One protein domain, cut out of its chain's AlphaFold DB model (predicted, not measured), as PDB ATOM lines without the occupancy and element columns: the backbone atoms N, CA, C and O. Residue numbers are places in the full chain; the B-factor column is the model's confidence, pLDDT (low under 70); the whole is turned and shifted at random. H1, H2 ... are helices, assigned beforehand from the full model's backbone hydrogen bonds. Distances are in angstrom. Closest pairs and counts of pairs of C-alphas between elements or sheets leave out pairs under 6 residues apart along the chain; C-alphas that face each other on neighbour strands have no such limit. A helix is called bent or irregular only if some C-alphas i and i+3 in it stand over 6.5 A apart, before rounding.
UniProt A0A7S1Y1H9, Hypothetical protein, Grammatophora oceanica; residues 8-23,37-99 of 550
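Overview. This is residues 8 to 23 and 37 to 99 of the 550 residues of the protein "Hypothetical protein" of Grammatophora oceanica (UniProt A0A7S1Y1H9). One long helix, H3, makes the long axis, and H1 and the first arm of the bent helix H2, H2a, pack on it and on each other, both slanting across it over its residues 75 to 84. At H2's bend the second arm, H2b, turns off at about a right angle and packs on residues 71 to 72 of H3, while residues 93 to 99 at the other end stick out free. The printed part has 79 residues, with three named helices in the order H1, H2, H3 and no named strand; the class is all helix. The whole is loose, with a radius of gyration of the C-alphas of 14.7 A, and spans 50 by 22 by 19 A.

Arrangement. H1, residues 8 to 20, touches H2a, residues 37 to 51, with its residues 10 to 15 alone. The closest C-alphas are those of Ala 11 and Val 41, 5.9 A apart, and the two run opposite ways at a steep tilt of 54 degrees. H1 also touches H3, residues 70 to 96, at residues 76 to 84 of H3 alone. Here the closest C-alphas are those of Leu 14 and Ile 80, 5.9 A apart; the two run the same way at a tilt of 37 degrees, only just steep. H2a touches H3 at residues 75 to 83 of H3 alone, closest at the C-alphas of Ile 44 and Ala 79, 6.5 A apart, opposite ways at a steep tilt of 49 degrees. H2b, residues 54 to 63, stands about perpendicular to H2a, at 87 degrees. These arms are close but not clearly touching, with the C-alphas of Trp 49 and Phe 56 closest, 7.8 A apart. H2b touches residues 71 to 72 of H3 alone, with the C-alphas of Phe 56 and Cys 72 closest, 6.3 A apart; they run opposite ways at a steep tilt of 46 degrees. H1 and H2b are apart. In H2a, H2b and H3 every O i to N i+4 pair is within hydrogen-bond range; in H1, 8 of 9 are.

Along the chain. H1 begins at C-alpha 8, (170.379, 157.261, 225.496), and is 18.2 A long. It is neither bent nor irregular, but only just: C-alphas 9 and 12 are 6.2 A apart. H2, residues 37 to 63, was assigned as one helix by its hydrogen bonds but is bent, with C-alphas 51 and 54 8.5 A apart. H2a is 21.3 A long and H2b 14.3 A; residues 52 and 53 belong to neither arm. H3 runs 38.8 A from C-alpha 70, (174.451, 165.717, 211.203), to C-alpha 96, (202.358, 146.819, 230.327).

Size, cuts and confidence. The two C-alphas farthest apart are those of Lys 62 and Gly 98, 51.0 A. Residues 24 to 36 are cut out, and C-alphas 23 and 37 are 16.1 A apart across the cut. The link from H2 to H3, 6 residues, is short. The mean pLDDT of the printed part is 88.1; residues 22 to 23 and 95 to 99 are under 70.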
ATOM      1  N   ALA A   8     170.419 158.442 226.355       94.44
ATOM      2  CA  ALA A   8     170.379 157.261 225.496       94.44
ATOM      3  C   ALA A   8     171.198 157.411 224.198       94.44
ATOM      4  O   ALA A   8     171.740 156.415 223.717       94.44
ATOM      5  N   LEU A   9     171.339 158.635 223.665       94.50
ATOM      6  CA  LEU A   9     172.140 158.901 222.462       94.50
ATOM      7  C   LEU A   9     173.638 158.691 222.693       94.50
ATOM      8  O   LEU A   9     174.359 158.409 221.743       94.50
ATOM      9  N   VAL A  10     174.098 158.801 223.941       95.56
ATOM     10  CA  VAL A  10     175.502 158.585 224.316       95.56
ATOM     11  C   VAL A  10     175.702 157.189 224.904       95.56
ATOM     12  O   VAL A  10     176.634 156.482 224.531       95.56
ATOM     13  N   ALA A  11     174.805 156.755 225.794       94.62
ATOM     14  CA  ALA A  11     174.946 155.499 226.526       94.62
ATOM     15  C   ALA A  11     174.909 154.257 225.624       94.62
ATOM     16  O   ALA A  11     175.693 153.330 225.836       94.62
ATOM     17  N   ASN A  12     174.025 154.226 224.617       94.75
ATOM     18  CA  ASN A  12     173.876 153.051 223.756       94.75
ATOM     19  C   ASN A  12     175.086 152.857 222.825       94.75
ATOM     20  O   ASN A  12     175.682 151.779 222.880       94.75
ATOM     21  N   PRO A  13     175.534 153.870 222.053       93.38
ATOM     22  CA  PRO A  13     176.686 153.683 221.174       93.38
ATOM     23  C   PRO A  13     177.985 153.487 221.961       93.38
ATOM     24  O   PRO A  13     178.836 152.701 221.553       93.38
ATOM     25  N   LEU A  14     178.133 154.129 223.129       92.31
ATOM     26  CA  LEU A  14     179.275 153.881 224.011       92.31
ATOM     27  C   LEU A  14     179.299 152.427 224.504       92.31
ATOM     28  O   LEU A  14     180.350 151.792 224.495       92.31
ATOM     29  N   LYS A  15     178.146 151.873 224.905       92.50
ATOM     30  CA  LYS A  15     178.033 150.467 225.316       92.50
ATOM     31  C   LYS A  15     178.437 149.520 224.186       92.50
ATOM     32  O   LYS A  15     179.192 148.584 224.437       92.50
ATOM     33  N   GLU A  16     177.962 149.758 222.967       90.50
ATOM     34  CA  GLU A  16     178.334 148.963 221.789       90.50
ATOM     35  C   GLU A  16     179.838 149.035 221.511       90.50
ATOM     36  O   GLU A  16     180.487 148.003 221.341       90.50
ATOM     37  N   ARG A  17     180.419 150.242 221.554       90.38
ATOM     38  CA  ARG A  17     181.853 150.446 221.325       90.38
ATOM     39  C   ARG A  17     182.708 149.775 222.389       90.38
ATOM     40  O   ARG A  17     183.617 149.035 222.027       90.38
ATOM     41  N   LEU A  18     182.394 149.942 223.671       86.25
ATOM     42  CA  LEU A  18     183.145 149.304 224.758       86.25
ATOM     43  C   LEU A  18     183.034 147.774 224.734       86.25
ATOM     44  O   LEU A  18     184.001 147.098 225.066       86.25
ATOM     45  N   ASN A  19     181.896 147.221 224.302       85.38
ATOM     46  CA  ASN A  19     181.751 145.775 224.103       85.38
ATOM     47  C   ASN A  19     182.565 145.261 222.903       85.38
ATOM     48  O   ASN A  19     182.952 144.097 222.888       85.38
ATOM     49  N   SER A  20     182.798 146.107 221.893       82.31
ATOM     50  CA  SER A  20     183.564 145.748 220.695       82.31
ATOM     51  C   SER A  20     185.079 145.792 220.888       82.31
ATOM     52  O   SER A  20     185.800 145.269 220.043       82.31
ATOM     53  N   VAL A  21     185.576 146.399 221.974       79.31
ATOM     54  CA  VAL A  21     187.009 146.420 222.288       79.31
ATOM     55  C   VAL A  21     187.424 145.001 222.702       79.31
ATOM     56  O   VAL A  21     186.979 144.525 223.750       79.31
ATOM     57  N   PRO A  22     188.246 144.288 221.905       65.31
ATOM     58  CA  PRO A  22     188.631 142.924 222.220       65.31
ATOM     59  C   PRO A  22     189.636 142.944 223.372       65.31
ATOM     60  O   PRO A  22     190.844 143.082 223.175       65.31
ATOM     61  N   PHE A  23     189.139 142.782 224.595       66.81
ATOM     62  CA  PHE A  23     189.977 142.489 225.748       66.81
ATOM     63  C   PHE A  23     190.521 141.066 225.597       66.81
ATOM     64  O   PHE A  23     189.889 140.096 226.012       66.81
ATOM     65  N   ARG A  37     180.241 152.468 233.209       86.94
ATOM     66  CA  ARG A  37     179.779 153.192 232.004       86.94
ATOM     67  C   ARG A  37     179.114 154.523 232.324       86.94
ATOM     68  O   ARG A  37     179.233 155.476 231.567       86.94
ATOM     69  N   GLU A  38     178.402 154.563 233.439       88.19
ATOM     70  CA  GLU A  38     177.611 155.707 233.879       88.19
ATOM     71  C   GLU A  38     178.427 157.003 234.049       88.19
ATOM     72  O   GLU A  38     178.034 158.009 233.454       88.19
ATOM     73  N   PRO A  39     179.579 157.007 234.752       88.25
ATOM     74  CA  PRO A  39     180.403 158.209 234.858       88.25
ATOM     75  C   PRO A  39     180.948 158.657 233.499       88.25
ATOM     76  O   PRO A  39     180.931 159.846 233.215       88.25
ATOM     77  N   ILE A  40     181.335 157.729 232.615       90.38
ATOM     78  CA  ILE A  40     181.841 158.075 231.275       90.38
ATOM     79  C   ILE A  40     180.753 158.779 230.455       90.38
ATOM     80  O   ILE A  40     181.016 159.787 229.802       90.38
ATOM     81  N   VAL A  41     179.516 158.278 230.509       93.19
ATOM     82  CA  VAL A  41     178.373 158.917 229.843       93.19
ATOM     83  C   VAL A  41     178.130 160.316 230.405       93.19
ATOM     84  O   VAL A  41     177.927 161.245 229.625       93.19
ATOM     85  N   ALA A  42     178.176 160.484 231.729       90.31
ATOM     86  CA  ALA A  42     178.016 161.788 232.364       90.31
ATOM     87  C   ALA A  42     179.112 162.772 231.923       90.31
ATOM     88  O   ALA A  42     178.796 163.886 231.513       90.31
ATOM     89  N   THR A  43     180.379 162.346 231.905       90.69
ATOM     90  CA  THR A  43     181.504 163.170 231.442       90.69
ATOM     91  C   THR A  43     181.341 163.592 229.984       90.69
ATOM     92  O   THR A  43     181.517 164.767 229.670       90.69
ATOM     93  N   ILE A  44     180.950 162.673 229.092       93.50
ATOM     94  CA  ILE A  44     180.709 162.994 227.676       93.50
ATOM     95  C   ILE A  44     179.573 164.013 227.534       93.50
ATOM     96  O   ILE A  44     179.703 164.964 226.768       93.50
ATOM     97  N   LEU A  45     178.468 163.839 228.263       93.06
ATOM     98  CA  LEU A  45     177.328 164.759 228.207       93.06
ATOM     99  C   LEU A  45     177.694 166.161 228.702       93.06
ATOM    100  O   LEU A  45     177.342 167.141 228.047       93.06
ATOM    101  N   VAL A  46     178.422 166.253 229.817       91.81
ATOM    102  CA  VAL A  46     178.904 167.530 230.362       91.81
ATOM    103  C   VAL A  46     179.850 168.204 229.374       91.81
ATOM    104  O   VAL A  46     179.680 169.383 229.082       91.81
ATOM    105  N   TRP A  47     180.796 167.457 228.802       92.94
ATOM    106  CA  TRP A  47     181.741 167.988 227.822       92.94
ATOM    107  C   TRP A  47     181.046 168.494 226.552       92.94
ATOM    108  O   TRP A  47     181.297 169.619 226.122       92.94
ATOM    109  N   LEU A  48     180.128 167.700 225.982       94.06
ATOM    110  CA  LEU A  48     179.349 168.081 224.799       94.06
ATOM    111  C   LEU A  48     178.535 169.350 225.047       94.06
ATOM    112  O   LEU A  48     178.468 170.214 224.176       94.06
ATOM    113  N   TRP A  49     177.925 169.461 226.227       91.19
ATOM    114  CA  TRP A  49     177.165 170.648 226.586       91.19
ATOM    115  C   TRP A  49     178.080 171.862 226.754       91.19
ATOM    116  O   TRP A  49     177.867 172.866 226.086       91.19
ATOM    117  N   MET A  50     179.135 171.753 227.561       90.69
ATOM    118  CA  MET A  50     180.069 172.849 227.841       90.69
ATOM    119  C   MET A  50     180.731 173.414 226.582       90.69
ATOM    120  O   MET A  50     180.842 174.626 226.439       90.69
ATOM    121  N   GLN A  51     181.175 172.548 225.669       93.81
ATOM    122  CA  GLN A  51     181.977 172.964 224.514       93.81
ATOM    123  C   GLN A  51     181.146 173.268 223.267       93.81
ATOM    124  O   GLN A  51     181.579 174.023 222.397       93.81
ATOM    125  N   HIS A  52     179.955 172.678 223.148       94.00
ATOM    126  CA  HIS A  52     179.166 172.733 221.916       94.00
ATOM    127  C   HIS A  52     177.707 173.151 222.141       94.00
ATOM    128  O   HIS A  52     176.856 172.892 221.287       94.00
ATOM    129  N   GLN A  53     177.412 173.842 223.250       94.00
ATOM    130  CA  GLN A  53     176.068 174.321 223.598       94.00
ATOM    131  C   GLN A  53     175.350 175.000 222.422       94.00
ATOM    132  O   GLN A  53     174.190 174.691 222.145       94.00
ATOM    133  N   GLU A  54     176.022 175.914 221.715       93.44
ATOM    134  CA  GLU A  54     175.415 176.666 220.613       93.44
ATOM    135  C   GLU A  54     174.993 175.771 219.444       93.44
ATOM    136  O   GLU A  54     173.915 175.972 218.879       93.44
ATOM    137  N   SER A  55     175.803 174.767 219.088       93.56
ATOM    138  CA  SER A  55     175.476 173.820 218.017       93.56
ATOM    139  C   SER A  55     174.244 172.992 218.386       93.56
ATOM    140  O   SER A  55     173.319 172.876 217.581       93.56
ATOM    141  N   PHE A  56     174.160 172.511 219.633       94.19
ATOM    142  CA  PHE A  56     172.997 171.768 220.126       94.19
ATOM    143  C   PHE A  56     171.731 172.630 220.208       94.19
ATOM    144  O   PHE A  56     170.654 172.183 219.810       94.19
ATOM    145  N   GLN A  57     171.844 173.881 220.664       94.50
ATOM    146  CA  GLN A  57     170.719 174.821 220.694       94.50
ATOM    147  C   GLN A  57     170.227 175.166 219.288       94.50
ATOM    148  O   GLN A  57     169.021 175.169 219.040       94.50
ATOM    149  N   ARG A  58     171.147 175.403 218.347       94.75
ATOM    150  CA  ARG A  58     170.828 175.700 216.946       94.75
ATOM    151  C   ARG A  58     170.149 174.518 216.260       94.75
ATOM    152  O   ARG A  58     169.140 174.707 215.583       94.75
ATOM    153  N   ALA A  59     170.669 173.309 216.453       94.69
ATOM    154  CA  ALA A  59     170.071 172.090 215.921       94.69
ATOM    155  C   ALA A  59     168.663 171.864 216.486       94.69
ATOM    156  O   ALA A  59     167.720 171.624 215.733       94.69
ATOM    157  N   PHE A  60     168.493 172.028 217.800       94.62
ATOM    158  CA  PHE A  60     167.195 171.880 218.448       94.62
ATOM    159  C   PHE A  60     166.186 172.937 217.991       94.62
ATOM    160  O   PHE A  60     165.038 172.600 217.722       94.62
ATOM    161  N   ALA A  61     166.604 174.192 217.814       94.25
ATOM    162  CA  ALA A  61     165.741 175.237 217.265       94.25
ATOM    163  C   ALA A  61     165.300 174.939 215.820       94.25
ATOM    164  O   ALA A  61     164.195 175.301 215.424       94.25
ATOM    165  N   LYS A  62     166.150 174.268 215.032       93.81
ATOM    166  CA  LYS A  62     165.883 173.955 213.622       93.81
ATOM    167  C   LYS A  62     164.924 172.780 213.432       93.81
ATOM    168  O   LYS A  62     164.060 172.844 212.564       93.81
ATOM    169  N   SER A  63     165.108 171.689 214.175       89.69
ATOM    170  CA  SER A  63     164.395 170.419 213.945       89.69
ATOM    171  C   SER A  63     163.586 169.924 215.146       89.69
ATOM    172  O   SER A  63     162.883 168.921 215.027       89.69
ATOM    173  N   GLY A  64     163.731 170.547 216.321       90.12
ATOM    174  CA  GLY A  64     163.242 170.019 217.601       90.12
ATOM    175  C   GLY A  64     163.927 168.718 218.039       90.12
ATOM    176  O   GLY A  64     163.553 168.134 219.053       90.12
ATOM    177  N   ARG A  65     164.907 168.227 217.267       90.12
ATOM    178  CA  ARG A  65     165.498 166.890 217.393       90.12
ATOM    179  C   ARG A  65     166.996 166.910 217.109       90.12
ATOM    180  O   ARG A  65     167.430 167.060 215.968       90.12
ATOM    181  N   ILE A  66     167.778 166.697 218.162       91.50
ATOM    182  CA  ILE A  66     169.248 166.701 218.125       91.50
ATOM    183  C   ILE A  66     169.801 165.522 217.310       91.50
ATOM    184  O   ILE A  66     170.841 165.638 216.674       91.50
ATOM    185  N   ASP A  67     169.097 164.391 217.298       90.19
ATOM    186  CA  ASP A  67     169.528 163.151 216.646       90.19
ATOM    187  C   ASP A  67     169.447 163.187 215.110       90.19
ATOM    188  O   ASP A  67     170.052 162.353 214.434       90.19
ATOM    189  N   VAL A  68     168.712 164.157 214.560       92.06
ATOM    190  CA  VAL A  68     168.550 164.355 213.112       92.06
ATOM    191  C   VAL A  68     169.654 165.245 212.541       92.06
ATOM    192  O   VAL A  68     169.972 165.149 211.355       92.06
ATOM    193  N   ASP A  69     170.242 166.111 213.364       95.44
ATOM    194  CA  ASP A  69     171.251 167.054 212.904       95.44
ATOM    195  C   ASP A  69     172.617 166.358 212.712       95.44
ATOM    196  O   ASP A  69     173.126 165.718 213.639       95.44
ATOM    197  N   PRO A  70     173.224 166.445 211.510       92.88
ATOM    198  CA  PRO A  70     174.451 165.717 211.203       92.88
ATOM    199  C   PRO A  70     175.655 166.223 212.002       92.88
ATOM    200  O   PRO A  70     176.541 165.426 212.309       92.88
ATOM    201  N   GLU A  71     175.688 167.510 212.364       93.38
ATOM    202  CA  GLU A  71     176.771 168.103 213.153       93.38
ATOM    203  C   GLU A  71     176.710 167.583 214.592       93.38
ATOM    204  O   GLU A  71     177.692 167.050 215.104       93.38
ATOM    205  N   CYS A  72     175.529 167.619 215.213       94.75
ATOM    206  CA  CYS A  72     175.331 167.091 216.565       94.75
ATOM    207  C   CYS A  72     175.616 165.588 216.649       94.75
ATOM    208  O   CYS A  72     176.274 165.122 217.583       94.75
ATOM    209  N   LYS A  73     175.166 164.816 215.651       94.75
ATOM    210  CA  LYS A  73     175.440 163.377 215.566       94.75
ATOM    211  C   LYS A  73     176.936 163.090 215.438       94.75
ATOM    212  O   LYS A  73     177.439 162.177 216.094       94.75
ATOM    213  N   PHE A  74     177.644 163.866 214.617       95.69
ATOM    214  CA  PHE A  74     179.093 163.760 214.475       95.69
ATOM    215  C   PHE A  74     179.810 164.062 215.795       95.69
ATOM    216  O   PHE A  74     180.649 163.267 216.211       95.69
ATOM    217  N   LEU A  75     179.446 165.147 216.487       94.94
ATOM    218  CA  LEU A  75     180.050 165.531 217.767       94.94
ATOM    219  C   LEU A  75     179.865 164.450 218.839       94.94
ATOM    220  O   LEU A  75     180.827 164.083 219.513       94.94
ATOM    221  N   ILE A  76     178.656 163.888 218.953       95.25
ATOM    222  CA  ILE A  76     178.372 162.774 219.871       95.25
ATOM    223  C   ILE A  76     179.260 161.568 219.543       95.25
ATOM    224  O   ILE A  76     179.898 161.006 220.432       95.25
ATOM    225  N   GLN A  77     179.339 161.181 218.267       94.81
ATOM    226  CA  GLN A  77     180.128 160.026 217.844       94.81
ATOM    227  C   GLN A  77     181.633 160.242 218.063       94.81
ATOM    228  O   GLN A  77     182.319 159.336 218.536       94.81
ATOM    229  N   ALA A  78     182.138 161.441 217.771       94.62
ATOM    230  CA  ALA A  78     183.534 161.812 217.970       94.62
ATOM    231  C   ALA A  78     183.922 161.792 219.456       94.62
ATOM    232  O   ALA A  78     184.975 161.253 219.802       94.62
ATOM    233  N   ALA A  79     183.058 162.306 220.339       94.88
ATOM    234  CA  ALA A  79     183.273 162.262 221.784       94.88
ATOM    235  C   ALA A  79     183.337 160.814 222.299       94.88
ATOM    236  O   ALA A  79     184.261 160.450 223.023       94.88
ATOM    237  N   ILE A  80     182.410 159.958 221.855       95.12
ATOM    238  CA  ILE A  80     182.389 158.532 222.213       95.12
ATOM    239  C   ILE A  80     183.659 157.820 221.737       95.12
ATOM    240  O   ILE A  80     184.231 157.017 222.479       95.12
ATOM    241  N   GLU A  81     184.123 158.098 220.518       91.25
ATOM    242  CA  GLU A  81     185.348 157.505 219.976       91.25
ATOM    243  C   GLU A  81     186.601 157.979 220.710       91.25
ATOM    244  O   GLU A  81     187.474 157.159 221.004       91.25
ATOM    245  N   ALA A  82     186.680 159.265 221.051       91.56
ATOM    246  CA  ALA A  82     187.774 159.817 221.839       91.56
ATOM    247  C   ALA A  82     187.837 159.172 223.232       91.56
ATOM    248  O   ALA A  82     188.890 158.665 223.619       91.56
ATOM    249  N   SER A  83     186.706 159.096 223.944       91.31
ATOM    250  CA  SER A  83     186.632 158.442 225.256       91.31
ATOM    251  C   SER A  83     186.963 156.952 225.177       91.31
ATOM    252  O   SER A  83     187.737 156.451 225.986       91.31
ATOM    253  N   SER A  84     186.440 156.238 224.176       89.44
ATOM    254  CA  SER A  84     186.728 154.808 223.993       89.44
ATOM    255  C   SER A  84     188.212 154.558 223.709       89.44
ATOM    256  O   SER A  84     188.779 153.593 224.217       89.44
ATOM    257  N   ARG A  85     188.859 155.433 222.925       88.25
ATOM    258  CA  ARG A  85     190.293 155.346 222.622       88.25
ATOM    259  C   ARG A  85     191.153 155.617 223.854       88.25
ATOM    260  O   ARG A  85     192.094 154.866 224.075       88.25
ATOM    261  N   ALA A  86     190.808 156.629 224.651       87.69
ATOM    262  CA  ALA A  86     191.506 156.943 225.898       87.69
ATOM    263  C   ALA A  86     191.402 155.791 226.913       87.69
ATOM    264  O   ALA A  86     192.392 155.378 227.505       87.69
ATOM    265  N   ILE A  87     190.216 155.196 227.049       86.69
ATOM    266  CA  ILE A  87     190.006 154.021 227.906       86.69
ATOM    267  C   ILE A  87     190.842 152.832 227.414       86.69
ATOM    268  O   ILE A  87     191.467 152.138 228.215       86.69
ATOM    269  N   ALA A  88     190.881 152.597 226.100       84.62
ATOM    270  CA  ALA A  88     191.674 151.518 225.522       84.62
ATOM    271  C   ALA A  88     193.189 151.726 225.700       84.62
ATOM    272  O   ALA A  88     193.894 150.747 225.938       84.62
ATOM    273  N   SER A  89     193.691 152.965 225.608       83.50
ATOM    274  CA  SER A  89     195.110 153.259 225.845       83.50
ATOM    275  C   SER A  89     195.495 153.069 227.307       83.50
ATOM    276  O   SER A  89     196.467 152.374 227.576       83.50
ATOM    277  N   GLU A  90     194.688 153.578 228.242       82.06
ATOM    278  CA  GLU A  90     194.920 153.395 229.682       82.06
ATOM    279  C   GLU A  90     194.934 151.904 230.054       82.06
ATOM    280  O   GLU A  90     195.837 151.420 230.730       82.06
ATOM    281  N   LEU A  91     193.995 151.120 229.518       78.38
ATOM    282  CA  LEU A  91     193.975 149.667 229.718       78.38
ATOM    283  C   LEU A  91     195.190 148.956 229.104       78.38
ATOM    284  O   LEU A  91     195.709 148.007 229.698       78.38
ATOM    285  N   ALA A  92     195.658 149.396 227.935       78.25
ATOM    286  CA  ALA A  92     196.863 148.850 227.315       78.25
ATOM    287  C   ALA A  92     198.124 149.173 228.133       78.25
ATOM    288  O   ALA A  92     199.010 148.323 228.252       78.25
ATOM    289  N   ASP A  93     198.186 150.359 228.734       74.19
ATOM    290  CA  ASP A  93     199.299 150.794 229.575       74.19
ATOM    291  C   ASP A  93     199.310 150.078 230.931       74.19
ATOM    292  O   ASP A  93     200.373 149.632 231.375       74.19
ATOM    293  N   LEU A  94     198.139 149.836 231.530       70.31
ATOM    294  CA  LEU A  94     197.980 149.007 232.734       70.31
ATOM    295  C   LEU A  94     198.378 147.547 232.516       70.31
ATOM    296  O   LEU A  94     198.853 146.884 233.437       70.31
ATOM    297  N   SER A  95     198.214 147.027 231.298       66.38
ATOM    298  CA  SER A  95     198.700 145.688 230.957       66.38
ATOM    299  C   SER A  95     200.227 145.625 230.825       66.38
ATOM    300  O   SER A  95     200.786 144.532 230.909       66.38
ATOM    301  N   ARG A  96     200.904 146.752 230.572       69.19
ATOM    302  CA  ARG A  96     202.358 146.819 230.327       69.19
ATOM    303  C   ARG A  96     203.152 147.189 231.571       69.19
ATOM    304  O   ARG A  96     204.243 146.669 231.782       69.19
ATOM    305  N   LYS A  97     202.614 148.090 232.385       60.19
ATOM    306  CA  LYS A  97     203.181 148.499 233.665       60.19
ATOM    307  C   LYS A  97     202.292 147.881 234.730       60.19
ATOM    308  O   LYS A  97     201.134 148.263 234.816       60.19
ATOM    309  N   GLY A  98     202.796 146.934 235.519       54.09
ATOM    310  CA  GLY A  98     202.094 146.411 236.698       54.09
ATOM    311  C   GLY A  98     201.894 147.511 237.745       54.09
ATOM    312  O   GLY A  98     202.601 147.551 238.745       54.09
ATOM    313  N   GLY A  99     201.003 148.453 237.449       48.28
ATOM    314  CA  GLY A  99     200.837 149.723 238.134       48.28
ATOM    315  C   GLY A  99     199.691 149.711 239.146       48.28
ATOM    316  O   GLY A  99     198.859 148.799 239.152       48.28
TER     317      GLY A  99